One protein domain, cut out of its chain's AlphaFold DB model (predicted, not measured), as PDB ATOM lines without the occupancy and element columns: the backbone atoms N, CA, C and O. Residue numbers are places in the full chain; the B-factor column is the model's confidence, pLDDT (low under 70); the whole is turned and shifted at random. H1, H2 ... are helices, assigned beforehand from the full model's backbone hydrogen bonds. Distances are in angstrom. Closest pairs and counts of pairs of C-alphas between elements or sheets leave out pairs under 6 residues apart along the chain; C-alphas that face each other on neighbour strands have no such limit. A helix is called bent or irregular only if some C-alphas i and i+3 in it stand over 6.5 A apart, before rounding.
ATOM      1  N   GLU A 128      -4.020  21.316 -12.345       95.12
ATOM      2  CA  GLU A 128      -3.615  21.760 -11.006       95.12
ATOM      3  C   GLU A 128      -3.132  23.216 -11.003       95.12
ATOM      4  O   GLU A 128      -3.621  24.023 -10.214       95.12
ATOM      5  N   ASN A 129      -2.249  23.586 -11.936       95.56
ATOM      6  CA  ASN A 129      -1.769  24.962 -12.051       95.56
ATOM      7  C   ASN A 129      -2.909  25.930 -12.385       95.56
ATOM      8  O   ASN A 129      -2.955  27.031 -11.836       95.56
ATOM      9  N   PHE A 130      -3.864  25.516 -13.224       95.69
ATOM     10  CA  PHE A 130      -5.081  26.284 -13.468       95.69
ATOM     11  C   PHE A 130      -5.907  26.473 -12.192       95.69
ATOM     12  O   PHE A 130      -6.296  27.599 -11.892       95.69
ATOM     13  N   LYS A 131      -6.161  25.404 -11.421       96.56
ATOM     14  CA  LYS A 131      -6.926  25.479 -10.163       96.56
ATOM     15  C   LYS A 131      -6.260  26.436  -9.168       96.56
ATOM     16  O   LYS A 131      -6.945  27.271  -8.581       96.56
ATOM     17  N   THR A 132      -4.934  26.384  -9.042       97.69
ATOM     18  CA  THR A 132      -4.154  27.298  -8.191       97.69
ATOM     19  C   THR A 132      -4.225  28.746  -8.681       97.69
ATOM     20  O   THR A 132      -4.481  29.649  -7.884       97.69
ATOM     21  N   LEU A 133      -4.056  28.987  -9.988       96.62
ATOM     22  CA  LEU A 133      -4.192  30.320 -10.587       96.62
ATOM     23  C   LEU A 133      -5.593  30.895 -10.388       96.62
ATOM     24  O   LEU A 133      -5.721  32.061 -10.020       96.62
ATOM     25  N   LYS A 134      -6.626  30.077 -10.598       97.50
ATOM     26  CA  LYS A 134      -8.021  30.462 -10.397       97.50
ATOM     27  C   LYS A 134      -8.276  30.856  -8.951       97.50
ATOM     28  O   LYS A 134      -8.829  31.920  -8.707       97.50
ATOM     29  N   LEU A 135      -7.860  30.020  -7.999       97.88
ATOM     30  CA  LEU A 135      -8.059  30.286  -6.577       97.88
ATOM     31  C   LEU A 135      -7.342  31.568  -6.136       97.88
ATOM     32  O   LEU A 135      -7.926  32.386  -5.430       97.88
ATOM     33  N   MET A 136      -6.104  31.774  -6.595       97.25
ATOM     34  CA  MET A 136      -5.361  33.014  -6.356       97.25
ATOM     35  C   MET A 136      -6.071  34.226  -6.969       97.25
ATOM     36  O   MET A 136      -6.199  35.255  -6.305       97.25
ATOM     37  N   TYR A 137      -6.548  34.109  -8.211       97.25
ATOM     38  CA  TYR A 137      -7.263  35.184  -8.891       97.25
ATOM     39  C   TYR A 137      -8.557  35.539  -8.153       97.25
ATOM     40  O   TYR A 137      -8.721  36.694  -7.771       97.25
ATOM     41  N   ASP A 138      -9.417  34.557  -7.872       97.56
ATOM     42  CA  ASP A 138     -10.674  34.741  -7.135       97.56
ATOM     43  C   ASP A 138     -10.422  35.427  -5.789       97.56
ATOM     44  O   ASP A 138     -11.036  36.449  -5.479       97.56
ATOM     45  N   TYR A 139      -9.443  34.928  -5.030       96.75
ATOM     46  CA  TYR A 139      -9.063  35.510  -3.749       96.75
ATOM     47  C   TYR A 139      -8.589  36.959  -3.894       96.75
ATOM     48  O   TYR A 139      -8.973  37.809  -3.095       96.75
ATOM     49  N   SER A 140      -7.799  37.270  -4.928       96.12
ATOM     50  CA  SER A 140      -7.330  38.637  -5.183       96.12
ATOM     51  C   SER A 140      -8.476  39.608  -5.488       96.12
ATOM     52  O   SER A 140      -8.445  40.743  -5.017       96.12
ATOM     53  N   GLN A 141      -9.501  39.155  -6.218       95.94
ATOM     54  CA  GLN A 141     -10.692  39.951  -6.532       95.94
ATOM     55  C   GLN A 141     -11.580  40.155  -5.299       95.94
ATOM     56  O   GLN A 141     -12.211  41.200  -5.133       95.94
ATOM     57  N   ASP A 142     -11.604  39.169  -4.406       95.69
ATOM     58  CA  ASP A 142     -12.437  39.191  -3.210       95.69
ATOM     59  C   ASP A 142     -11.766  39.867  -2.011       95.69
ATOM     60  O   ASP A 142     -12.454  40.253  -1.061       95.69
ATOM     61  N   TYR A 143     -10.441  40.026  -2.053       95.06
ATOM     62  CA  TYR A 143      -9.606  40.409  -0.917       95.06
ATOM     63  C   TYR A 143     -10.116  41.658  -0.201       95.06
ATOM     64  O   TYR A 143     -10.334  41.627   1.007       95.06
ATOM     65  N   ASP A 144     -10.362  42.746  -0.933       92.94
ATOM     66  CA  ASP A 144     -10.803  44.012  -0.339       92.94
ATOM     67  C   ASP A 144     -12.193  43.894   0.298       92.94
ATOM     68  O   ASP A 144     -12.467  44.493   1.339       92.94
ATOM     69  N   THR A 145     -13.073  43.081  -0.292       92.69
ATOM     70  CA  THR A 145     -14.406  42.826   0.266       92.69
ATOM     71  C   THR A 145     -14.301  42.035   1.567       92.69
ATOM     72  O   THR A 145     -14.955  42.380   2.553       92.69
ATOM     73  N   ILE A 146     -13.461  40.999   1.594       92.50
ATOM     74  CA  ILE A 146     -13.221  40.173   2.783       92.50
ATOM     75  C   ILE A 146     -12.553  41.003   3.880       92.50
ATOM     76  O   ILE A 146     -13.032  41.023   5.012       92.50
ATOM     77  N   GLU A 147     -11.485  41.728   3.545       92.38
ATOM     78  CA  GLU A 147     -10.741  42.582   4.470       92.38
ATOM     79  C   GLU A 147     -11.668  43.607   5.137       92.38
ATOM     80  O   GLU A 147     -11.635  43.776   6.359       92.38
ATOM     81  N   ASN A 148     -12.539  44.251   4.356       90.94
ATOM     82  CA  ASN A 148     -13.517  45.193   4.887       90.94
ATOM     83  C   ASN A 148     -14.532  44.505   5.808       90.94
ATOM     84  O   ASN A 148     -14.752  44.996   6.913       90.94
ATOM     85  N   LYS A 149     -15.096  43.351   5.419       88.19
ATOM     86  CA  LYS A 149     -16.035  42.594   6.269       88.19
ATOM     87  C   LYS A 149     -15.418  42.245   7.628       88.19
ATOM     88  O   LYS A 149     -16.058  42.470   8.656       88.19
ATOM     89  N   ILE A 150     -14.176  41.754   7.637       88.00
ATOM     90  CA  ILE A 150     -13.431  41.423   8.864       88.00
ATOM     91  C   ILE A 150     -13.258  42.671   9.740       88.00
ATOM     92  O   ILE A 150     -13.546  42.621  10.935       88.00
ATOM     93  N   LYS A 151     -12.836  43.804   9.160       86.81
ATOM     94  CA  LYS A 151     -12.543  45.036   9.914       86.81
ATOM     95  C   LYS A 151     -13.784  45.757  10.441       86.81
ATOM     96  O   LYS A 151     -13.708  46.348  11.515       86.81
ATOM     97  N   THR A 152     -14.896  45.773   9.702       81.81
ATOM     98  CA  THR A 152     -16.043  46.640  10.033       81.81
ATOM     99  C   THR A 152     -17.190  45.930  10.740       81.81
ATOM    100  O   THR A 152     -17.949  46.591  11.443       81.81
ATOM    101  N   ASN A 153     -17.344  44.613  10.566       70.44
ATOM    102  CA  ASN A 153     -18.586  43.925  10.940       70.44
ATOM    103  C   ASN A 153     -18.426  42.906  12.075       70.44
ATOM    104  O   ASN A 153     -19.348  42.125  12.297       70.44
ATOM    105  N   ASN A 154     -17.275  42.868  12.768       69.06
ATOM    106  CA  ASN A 154     -16.914  41.760  13.672       69.06
ATOM    107  C   ASN A 154     -17.190  40.395  13.018       69.06
ATOM    108  O   ASN A 154     -17.718  39.483  13.653       69.06
ATOM    109  N   PHE A 155     -16.906  40.300  11.717       73.75
ATOM    110  CA  PHE A 155     -17.257  39.142  10.914       73.75
ATOM    111  C   PHE A 155     -16.558  37.903  11.468       73.75
ATOM    112  O   PHE A 155     -15.329  37.864  11.565       73.75
ATOM    113  N   GLN A 156     -17.356  36.910  11.851       78.44
ATOM    114  CA  GLN A 156     -16.867  35.613  12.292       78.44
ATOM    115  C   GLN A 156     -16.977  34.647  11.126       78.44
ATOM    116  O   GLN A 156     -18.055  34.475  10.563       78.44
ATOM    117  N   CYS A 157     -15.870  34.013  10.762       81.44
ATOM    118  CA  CYS A 157     -15.888  33.063   9.666       81.44
ATOM    119  C   CYS A 157     -16.546  31.761  10.107       81.44
ATOM    120  O   CYS A 157     -16.259  31.218  11.177       81.44
ATOM    121  N   ASN A 158     -17.386  31.217   9.238       84.69
ATOM    122  CA  ASN A 158     -17.680  29.796   9.273       84.69
ATOM    123  C   ASN A 158     -16.492  29.010   8.677       84.69
ATOM    124  O   ASN A 158     -15.570  29.577   8.085       84.69
ATOM    125  N   THR A 159     -16.510  27.683   8.811       86.62
ATOM    126  CA  THR A 159     -15.425  26.825   8.309       86.62
ATOM    127  C   THR A 159     -15.165  27.009   6.811       86.62
ATOM    128  O   THR A 159     -14.015  26.982   6.384       86.62
ATOM    129  N   LYS A 160     -16.204  27.237   5.994       88.88
ATOM    130  CA  LYS A 160     -16.038  27.416   4.544       88.88
ATOM    131  C   LYS A 160     -15.327  28.722   4.213       88.88
ATOM    132  O   LYS A 160     -14.399  28.710   3.408       88.88
ATOM    133  N   SER A 161     -15.751  29.836   4.812       88.75
ATOM    134  CA  SER A 161     -15.143  31.140   4.544       88.75
ATOM    135  C   SER A 161     -13.720  31.220   5.077       88.75
ATOM    136  O   SER A 161     -12.852  31.750   4.386       88.75
ATOM    137  N   LYS A 162     -13.440  30.594   6.225       89.94
ATOM    138  CA  LYS A 162     -12.074  30.437   6.731       89.94
ATOM    139  C   LYS A 162     -11.187  29.646   5.765       89.94
ATOM    140  O   LYS A 162     -10.142  30.154   5.371       89.94
ATOM    141  N   ASN A 163     -11.625  28.463   5.329       92.88
ATOM    142  CA  ASN A 163     -10.855  27.646   4.385       92.88
ATOM    143  C   ASN A 163     -10.599  28.394   3.070       92.88
ATOM    144  O   ASN A 163      -9.481  28.395   2.574       92.88
ATOM    145  N   TYR A 164     -11.609  29.091   2.538       95.00
ATOM    146  CA  TYR A 164     -11.450  29.899   1.328       95.00
ATOM    147  C   TYR A 164     -10.368  30.980   1.474       95.00
ATOM    148  O   TYR A 164      -9.532  31.137   0.586       95.00
ATOM    149  N   ILE A 165     -10.361  31.703   2.599       93.94
ATOM    150  CA  ILE A 165      -9.372  32.751   2.879       93.94
ATOM    151  C   ILE A 165      -7.967  32.156   3.017       93.94
ATOM    152  O   ILE A 165      -7.023  32.665   2.410       93.94
ATOM    153  N   GLU A 166      -7.826  31.080   3.795       95.00
ATOM    154  CA  GLU A 166      -6.539  30.418   4.016       95.00
ATOM    155  C   GLU A 166      -5.975  29.836   2.716       95.00
ATOM    156  O   GLU A 166      -4.799  30.031   2.407       95.00
ATOM    157  N   ASP A 167      -6.797  29.142   1.934       96.69
ATOM    158  CA  ASP A 167      -6.355  28.488   0.705       96.69
ATOM    159  C   ASP A 167      -6.082  29.506  -0.411       96.69
ATOM    160  O   ASP A 167      -5.095  29.370  -1.137       96.69
ATOM    161  N   GLY A 168      -6.876  30.579  -0.490       97.00
ATOM    162  CA  GLY A 168      -6.610  31.727  -1.358       97.00
ATOM    163  C   GLY A 168      -5.261  32.383  -1.063       97.00
ATOM    164  O   GLY A 168      -4.455  32.601  -1.973       97.00
ATOM    165  N   TYR A 169      -4.965  32.623   0.219       97.25
ATOM    166  CA  TYR A 169      -3.674  33.168   0.635       97.25
ATOM    167  C   TYR A 169      -2.512  32.203   0.357       97.25
ATOM    168  O   TYR A 169      -1.475  32.627  -0.158       97.25
ATOM    169  N   LYS A 170      -2.676  30.900   0.631       97.69
ATOM    170  CA  LYS A 170      -1.666  29.875   0.305       97.69
ATOM    171  C   LYS A 170      -1.362  29.848  -1.193       97.69
ATOM    172  O   LYS A 170      -0.187  29.854  -1.555       97.69
ATOM    173  N   ALA A 171      -2.384  29.880  -2.052       98.00
ATOM    174  CA  ALA A 171      -2.216  29.907  -3.504       98.00
ATOM    175  C   ALA A 171      -1.462  31.165  -3.968       98.00
ATOM    176  O   ALA A 171      -0.511  31.070  -4.747       98.00
ATOM    177  N   TYR A 172      -1.834  32.338  -3.440       97.56
ATOM    178  CA  TYR A 172      -1.114  33.586  -3.699       97.56
ATOM    179  C   TYR A 172       0.358  33.497  -3.286       97.56
ATOM    180  O   TYR A 172       1.244  33.805  -4.086       97.56
ATOM    181  N   LYS A 173       0.626  33.047  -2.057       97.19
ATOM    182  CA  LYS A 173       1.979  32.933  -1.510       97.19
ATOM    183  C   LYS A 173       2.832  31.948  -2.308       97.19
ATOM    184  O   LYS A 173       3.947  32.287  -2.686       97.19
ATOM    185  N   GLN A 174       2.293  30.773  -2.630       96.69
ATOM    186  CA  GLN A 174       2.975  29.765  -3.442       96.69
ATOM    187  C   GLN A 174       3.417  30.335  -4.795       96.69
ATOM    188  O   GLN A 174       4.590  30.231  -5.157       96.69
ATOM    189  N   LEU A 175       2.499  30.965  -5.535       96.69
ATOM    190  CA  LEU A 175       2.816  31.566  -6.834       96.69
ATOM    191  C   LEU A 175       3.813  32.721  -6.688       96.69
ATOM    192  O   LEU A 175       4.759  32.830  -7.466       96.69
ATOM    193  N   LYS A 176       3.649  33.552  -5.656       95.44
ATOM    194  CA  LYS A 176       4.558  34.660  -5.360       95.44
ATOM    195  C   LYS A 176       5.985  34.196  -5.059       95.44
ATOM    196  O   LYS A 176       6.913  34.897  -5.455       95.44
ATOM    197  N   ASP A 177       6.156  33.068  -4.378       95.25
ATOM    198  CA  ASP A 177       7.471  32.558  -3.985       95.25
ATOM    199  C   ASP A 177       8.181  31.850  -5.154       95.25
ATOM    200  O   ASP A 177       9.394  31.991  -5.319       95.25
ATOM    201  N   ILE A 178       7.438  31.131  -6.005       95.50
ATOM    202  CA  ILE A 178       8.004  30.332  -7.108       95.50
ATOM    203  C   ILE A 178       8.267  31.183  -8.363       95.50
ATOM    204  O   ILE A 178       9.341  31.114  -8.971       95.50
ATOM    205  N   CYS A 179       7.305  32.022  -8.750       95.38
ATOM    206  CA  CYS A 179       7.317  32.714 -10.040       95.38
ATOM    207  C   CYS A 179       8.370  33.810 -10.268       95.38
ATOM    208  O   CYS A 179       8.590  34.149 -11.431       95.38
ATOM    209  N   PRO A 180       9.083  34.347  -9.258       92.50
ATOM    210  CA  PRO A 180      10.256  35.186  -9.502       92.50
ATOM    211  C   PRO A 180      11.427  34.438 -10.154       92.50
ATOM    212  O   PRO A 180      12.308  35.075 -10.724       92.50
ATOM    213  N   THR A 181      11.464  33.105 -10.044       91.31
ATOM    214  CA  THR A 181      12.586  32.274 -10.522       91.31
ATOM    215  C   THR A 181      12.197  31.261 -11.598       91.31
ATOM    216  O   THR A 181      13.078  30.657 -12.209       91.31
ATOM    217  N   SER A 182      10.898  31.091 -11.861       91.31
ATOM    218  CA  SER A 182      10.374  30.171 -12.871       91.31
ATOM    219  C   SER A 182       9.897  30.916 -14.119       91.31
ATOM    220  O   SER A 182       9.231  31.946 -14.030       91.31
ATOM    221  N   ASN A 183      10.209  30.356 -15.290       86.94
ATOM    222  CA  ASN A 183       9.713  30.818 -16.592       86.94
ATOM    223  C   ASN A 183       8.529  29.978 -17.100       86.94
ATOM    224  O   ASN A 183       8.165  30.077 -18.273       86.94
ATOM    225  N   GLU A 184       7.965  29.123 -16.244       91.50
ATOM    226  CA  GLU A 184       6.797  28.320 -16.587       91.50
ATOM    227  C   GLU A 184       5.591  29.201 -16.908       91.50
ATOM    228  O   GLU A 184       5.431  30.314 -16.402       91.50
ATOM    229  N   ASP A 185       4.712  28.696 -17.763       91.19
ATOM    230  CA  ASP A 185       3.656  29.530 -18.311       91.19
ATOM    231  C   ASP A 185       2.632  29.997 -17.269       91.19
ATOM    232  O   ASP A 185       2.154  31.131 -17.342       91.19
ATOM    233  N   TYR A 186       2.339  29.183 -16.248       92.62
ATOM    234  CA  TYR A 186       1.469  29.619 -15.151       92.62
ATOM    235  C   TYR A 186       2.067  30.818 -14.398       92.62
ATOM    236  O   TYR A 186       1.326  31.673 -13.914       92.62
ATOM    237  N   CYS A 187       3.397  30.941 -14.356       94.31
ATOM    238  CA  CYS A 187       4.062  32.094 -13.766       94.31
ATOM    239  C   CYS A 187       3.947  33.350 -14.621       94.31
ATOM    240  O   CYS A 187       3.803  34.443 -14.072       94.31
ATOM    241  N   LYS A 188       3.928  33.222 -15.953       92.19
ATOM    242  CA  LYS A 188       3.631  34.356 -16.842       92.19
ATOM    243  C   LYS A 188       2.214  34.876 -16.601       92.19
ATOM    244  O   LYS A 188       2.041  36.078 -16.413       92.19
ATOM    245  N   ILE A 189       1.233  33.974 -16.507       93.00
ATOM    246  CA  ILE A 189      -0.163  34.325 -16.200       93.00
ATOM    247  C   ILE A 189      -0.253  35.015 -14.835       93.00
ATOM    248  O   ILE A 189      -0.829  36.098 -14.728       93.00
ATOM    249  N   PHE A 190       0.360  34.432 -13.800       94.31
ATOM    250  CA  PHE A 190       0.394  35.029 -12.465       94.31
ATOM    251  C   PHE A 190       0.995  36.438 -12.484       94.31
ATOM    252  O   PHE A 190       0.408  37.357 -11.919       94.31
ATOM    253  N   ASN A 191       2.137  36.634 -13.146       92.19
ATOM    254  CA  ASN A 191       2.803  37.934 -13.209       92.19
ATOM    255  C   ASN A 191       1.956  38.983 -13.951       92.19
ATOM    256  O   ASN A 191       1.901  40.136 -13.512       92.19
ATOM    257  N   SER A 192       1.250  38.588 -15.016       90.81
ATOM    258  CA  SER A 192       0.291  39.454 -15.715       90.81
ATOM    259  C   SER A 192      -0.862  39.863 -14.795       90.81
ATOM    260  O   SER A 192      -1.095  41.055 -14.596       90.81
ATOM    261  N   ILE A 193      -1.522  38.894 -14.147       91.25
ATOM    262  CA  ILE A 193      -2.617  39.138 -13.190       91.25
ATOM    263  C   ILE A 193      -2.152  40.034 -12.037       91.25
ATOM    264  O   ILE A 193      -2.813  41.016 -11.702       91.25
ATOM    265  N   LYS A 194      -0.988  39.735 -11.454       91.75
ATOM    266  CA  LYS A 194      -0.403  40.502 -10.352       91.75
ATOM    267  C   LYS A 194      -0.193  41.965 -10.738       91.75
ATOM    268  O   LYS A 194      -0.536  42.846  -9.959       91.75
ATOM    269  N   THR A 195       0.326  42.220 -11.937       90.19
ATOM    270  CA  THR A 195       0.574  43.582 -12.439       90.19
ATOM    271  C   THR A 195      -0.723  44.368 -12.644       90.19
ATOM    272  O   THR A 195      -0.761  45.568 -12.377       90.19
ATOM    273  N   LEU A 196      -1.788  43.703 -13.095       87.44
ATOM    274  CA  LEU A 196      -3.076  44.338 -13.386       87.44
ATOM    275  C   LEU A 196      -3.897  44.605 -12.117       87.44
ATOM    276  O   LEU A 196      -4.443  45.698 -11.943       87.44
ATOM    277  N   TYR A 197      -3.966  43.614 -11.225       86.25
ATOM    278  CA  TYR A 197      -4.966  43.567 -10.157       86.25
ATOM    279  C   TYR A 197      -4.377  43.716  -8.753       86.25
ATOM    280  O   TYR A 197      -4.985  44.344  -7.886       86.25
ATOM    281  N   ILE A 198      -3.165  43.210  -8.511       88.38
ATOM    282  CA  ILE A 198      -2.579  43.149  -7.166       88.38
ATOM    283  C   ILE A 198      -1.694  44.377  -6.931       88.38
ATOM    284  O   ILE A 198      -0.466  44.333  -7.000       88.38
ATOM    285  N   LYS A 199      -2.348  45.510  -6.648       82.44
ATOM    286  CA  LYS A 199      -1.690  46.815  -6.419       82.44
ATOM    287  C   LYS A 199      -1.107  46.980  -5.014       82.44
ATOM    288  O   LYS A 199      -0.288  47.870  -4.793       82.44
ATOM    289  N   LYS A 200      -1.535  46.144  -4.068       87.00
ATOM    290  CA  LYS A 200      -1.002  46.065  -2.705       87.00
ATOM    291  C   LYS A 200      -0.641  44.624  -2.384       87.00
ATOM    292  O   LYS A 200      -1.211  43.695  -2.951       87.00
ATOM    293  N   GLU A 201       0.298  44.453  -1.466       89.31
ATOM    294  CA  GLU A 201       0.612  43.140  -0.920       89.31
ATOM    295  C   GLU A 201      -0.626  42.548  -0.232       89.31
ATOM    296  O   GLU A 201      -1.259  43.220   0.585       89.31
ATOM    297  N   LEU A 202      -0.964  41.301  -0.565       93.19
ATOM    298  CA  LEU A 202      -2.063  40.587   0.075       93.19
ATOM    299  C   LEU A 202      -1.511  39.925   1.337       93.19
ATOM    300  O   LEU A 202      -0.731  38.980   1.254       93.19
ATOM    301  N   SER A 203      -1.862  40.455   2.506       92.38
ATOM    302  CA  SER A 203      -1.501  39.848   3.788       92.38
ATOM    303  C   SER A 203      -2.446  38.704   4.135       92.38
ATOM    304  O   SER A 203      -3.593  38.683   3.699       92.38
ATOM    305  N   GLU A 204      -1.992  37.786   4.978       93.00
ATOM    306  CA  GLU A 204      -2.869  36.765   5.540       93.00
ATOM    307  C   GLU A 204      -3.985  37.424   6.365       93.00
ATOM    308  O   GLU A 204      -3.724  38.152   7.327       93.00
ATOM    309  N   LEU A 205      -5.238  37.191   5.970       91.75
ATOM    310  CA  LEU A 205      -6.403  37.697   6.689       91.75
ATOM    311  C   LEU A 205      -6.804  36.690   7.767       91.75
ATOM    312  O   LEU A 205      -7.258  35.589   7.464       91.75
ATOM    313  N   ILE A 206      -6.667  37.079   9.033       85.56
ATOM    314  CA  ILE A 206      -7.099  36.253  10.161       85.56
ATOM    315  C   ILE A 206      -8.581  36.510  10.418       85.56
ATOM    316  O   ILE A 206      -8.991  37.637  10.696       85.56
ATOM    317  N   CYS A 207      -9.372  35.443  10.375       81.25
ATOM    318  CA  CYS A 207     -10.793  35.484  10.670       81.25
ATOM    319  C   CYS A 207     -11.112  34.528  11.822       81.25
ATOM    320  O   CYS A 207     -10.804  33.338  11.758       81.25
ATOM    321  N   SER A 208     -11.696  35.055  12.898       79.31
ATOM    322  CA  SER A 208     -12.043  34.244  14.068       79.31
ATOM    323  C   SER A 208     -13.291  33.413  13.778       79.31
ATOM    324  O   SER A 208     -14.242  33.925  13.191       79.31
ATOM    325  N   GLU A 209     -13.298  32.142  14.178       70.69
ATOM    326  CA  GLU A 209     -14.479  31.286  14.038       70.69
ATOM    327  C   GLU A 209     -15.589  31.686  15.013       70.69
ATOM    328  O   GLU A 209     -15.326  32.218  16.097       70.69
ATOM    329  N   VAL A 210     -16.838  31.377  14.651       64.50
ATOM    330  CA  VAL A 210     -17.965  31.442  15.587       64.50
ATOM    331  C   VAL A 210     -17.714  30.438  16.713       64.50
ATOM    332  O   VAL A 210     -17.904  29.233  16.545       64.50
ATOM    333  N   THR A 211     -17.317  30.913  17.895       55.38
ATOM    334  CA  THR A 211     -17.384  30.088  19.104       55.38
ATOM    335  C   THR A 211     -18.856  29.852  19.412       55.38
ATOM    336  O   THR A 211     -19.529  30.726  19.961       55.38
ATOM    337  N   SER A 212     -19.376  28.680  19.049       48.47
ATOM    338  CA  SER A 212     -20.663  28.235  19.580       48.47
ATOM    339  C   SER A 212     -20.538  28.204  21.108       48.47
ATOM    340  O   SER A 212     -19.567  27.619  21.600       48.47
TER     341      SER A 212
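What this domain is: This is residues 128 to 212 of the 221 residues of the protein "PIR Superfamily Protein" of Plasmodium ovale wallikeri (UniProt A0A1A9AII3). Picture an elongated helical domain in which a bent helix, H1, gives one arm, H1a, that lies side by side with H3, while H2 crosses H1a steeply. The other arm, H1b, turns away from H1a at 51 degrees, and the last stretch, residues 198 to 212, folds back along the length of the domain between H1b and H2. The printed part has 85 residues, with three named helices in the order H1, H2, H3 and no named strand; the class is all helix. The whole is only just compact, close to loose, with a radius of gyration of the C-alphas of 13.8 A, and its C-alphas span 47 by 24 by 16 A.

How they stand to each other: Start at H1, residues 128 to 152, assigned as one helix by its hydrogen bonds but bent: C-alphas 141 and 144 are 7.4 A apart. Its arms are H1a, residues 128 to 141, and H1b, residues 144 to 152, at a steep tilt of 51 degrees. Next comes H2, residues 159 to 178, whose residues 164 to 172 alone touch H1a; look for their closest C-alphas at Met 136 and Tyr 172, 5.0 A apart. H1a and H2 run opposite ways at a steep tilt of 69 degrees, only just short of about perpendicular. H1b and H2 are only just apart, with their closest C-alphas at 8.4 A. Go on to H3, residues 185 to 197, which touches H1a and runs the same way at a shallow tilt of 4 degrees; the closest C-alphas are those of Asn 129 and Tyr 186, 6.5 A apart. H3 and H2 only just touch, with 3 pairs of C-alphas within 8 A, through residues 187 to 190 of H3 and 175 to 178 of H2; the closest are Leu 175 and Phe 190, 7.0 A apart. H1b and H3 are apart. In H1a, H1b, H2 and H3 every O i to N i+4 pair is within hydrogen-bond range.

Where its parts are: Find C-alpha 128 at (-3.615, 21.760, -11.006); from there H1a runs 20.0 A to C-alpha 141, and H1b then covers 11.9 A from C-alpha 144 to C-alpha 152. H2 begins at C-alpha 159, at (-15.425, 26.825, 8.309), and reaches C-alpha 178 after 28.3 A. H3 runs 18.4 A from C-alpha 185 to C-alpha 197, at (-4.966, 43.567, -10.157).

The domain as a whole: The two C-alphas farthest apart are those of Asn 183 and Ser 212, at 47.3 A. The printed part has no cut, and the links H1 to H2 and H2 to H3 are both short, with 6 residues each. Beyond H3, look along residues 198 to 212, which hold no named element. The mean pLDDT of the printed part is 89.9; residue 154 and residues 210 to 212 are under 70.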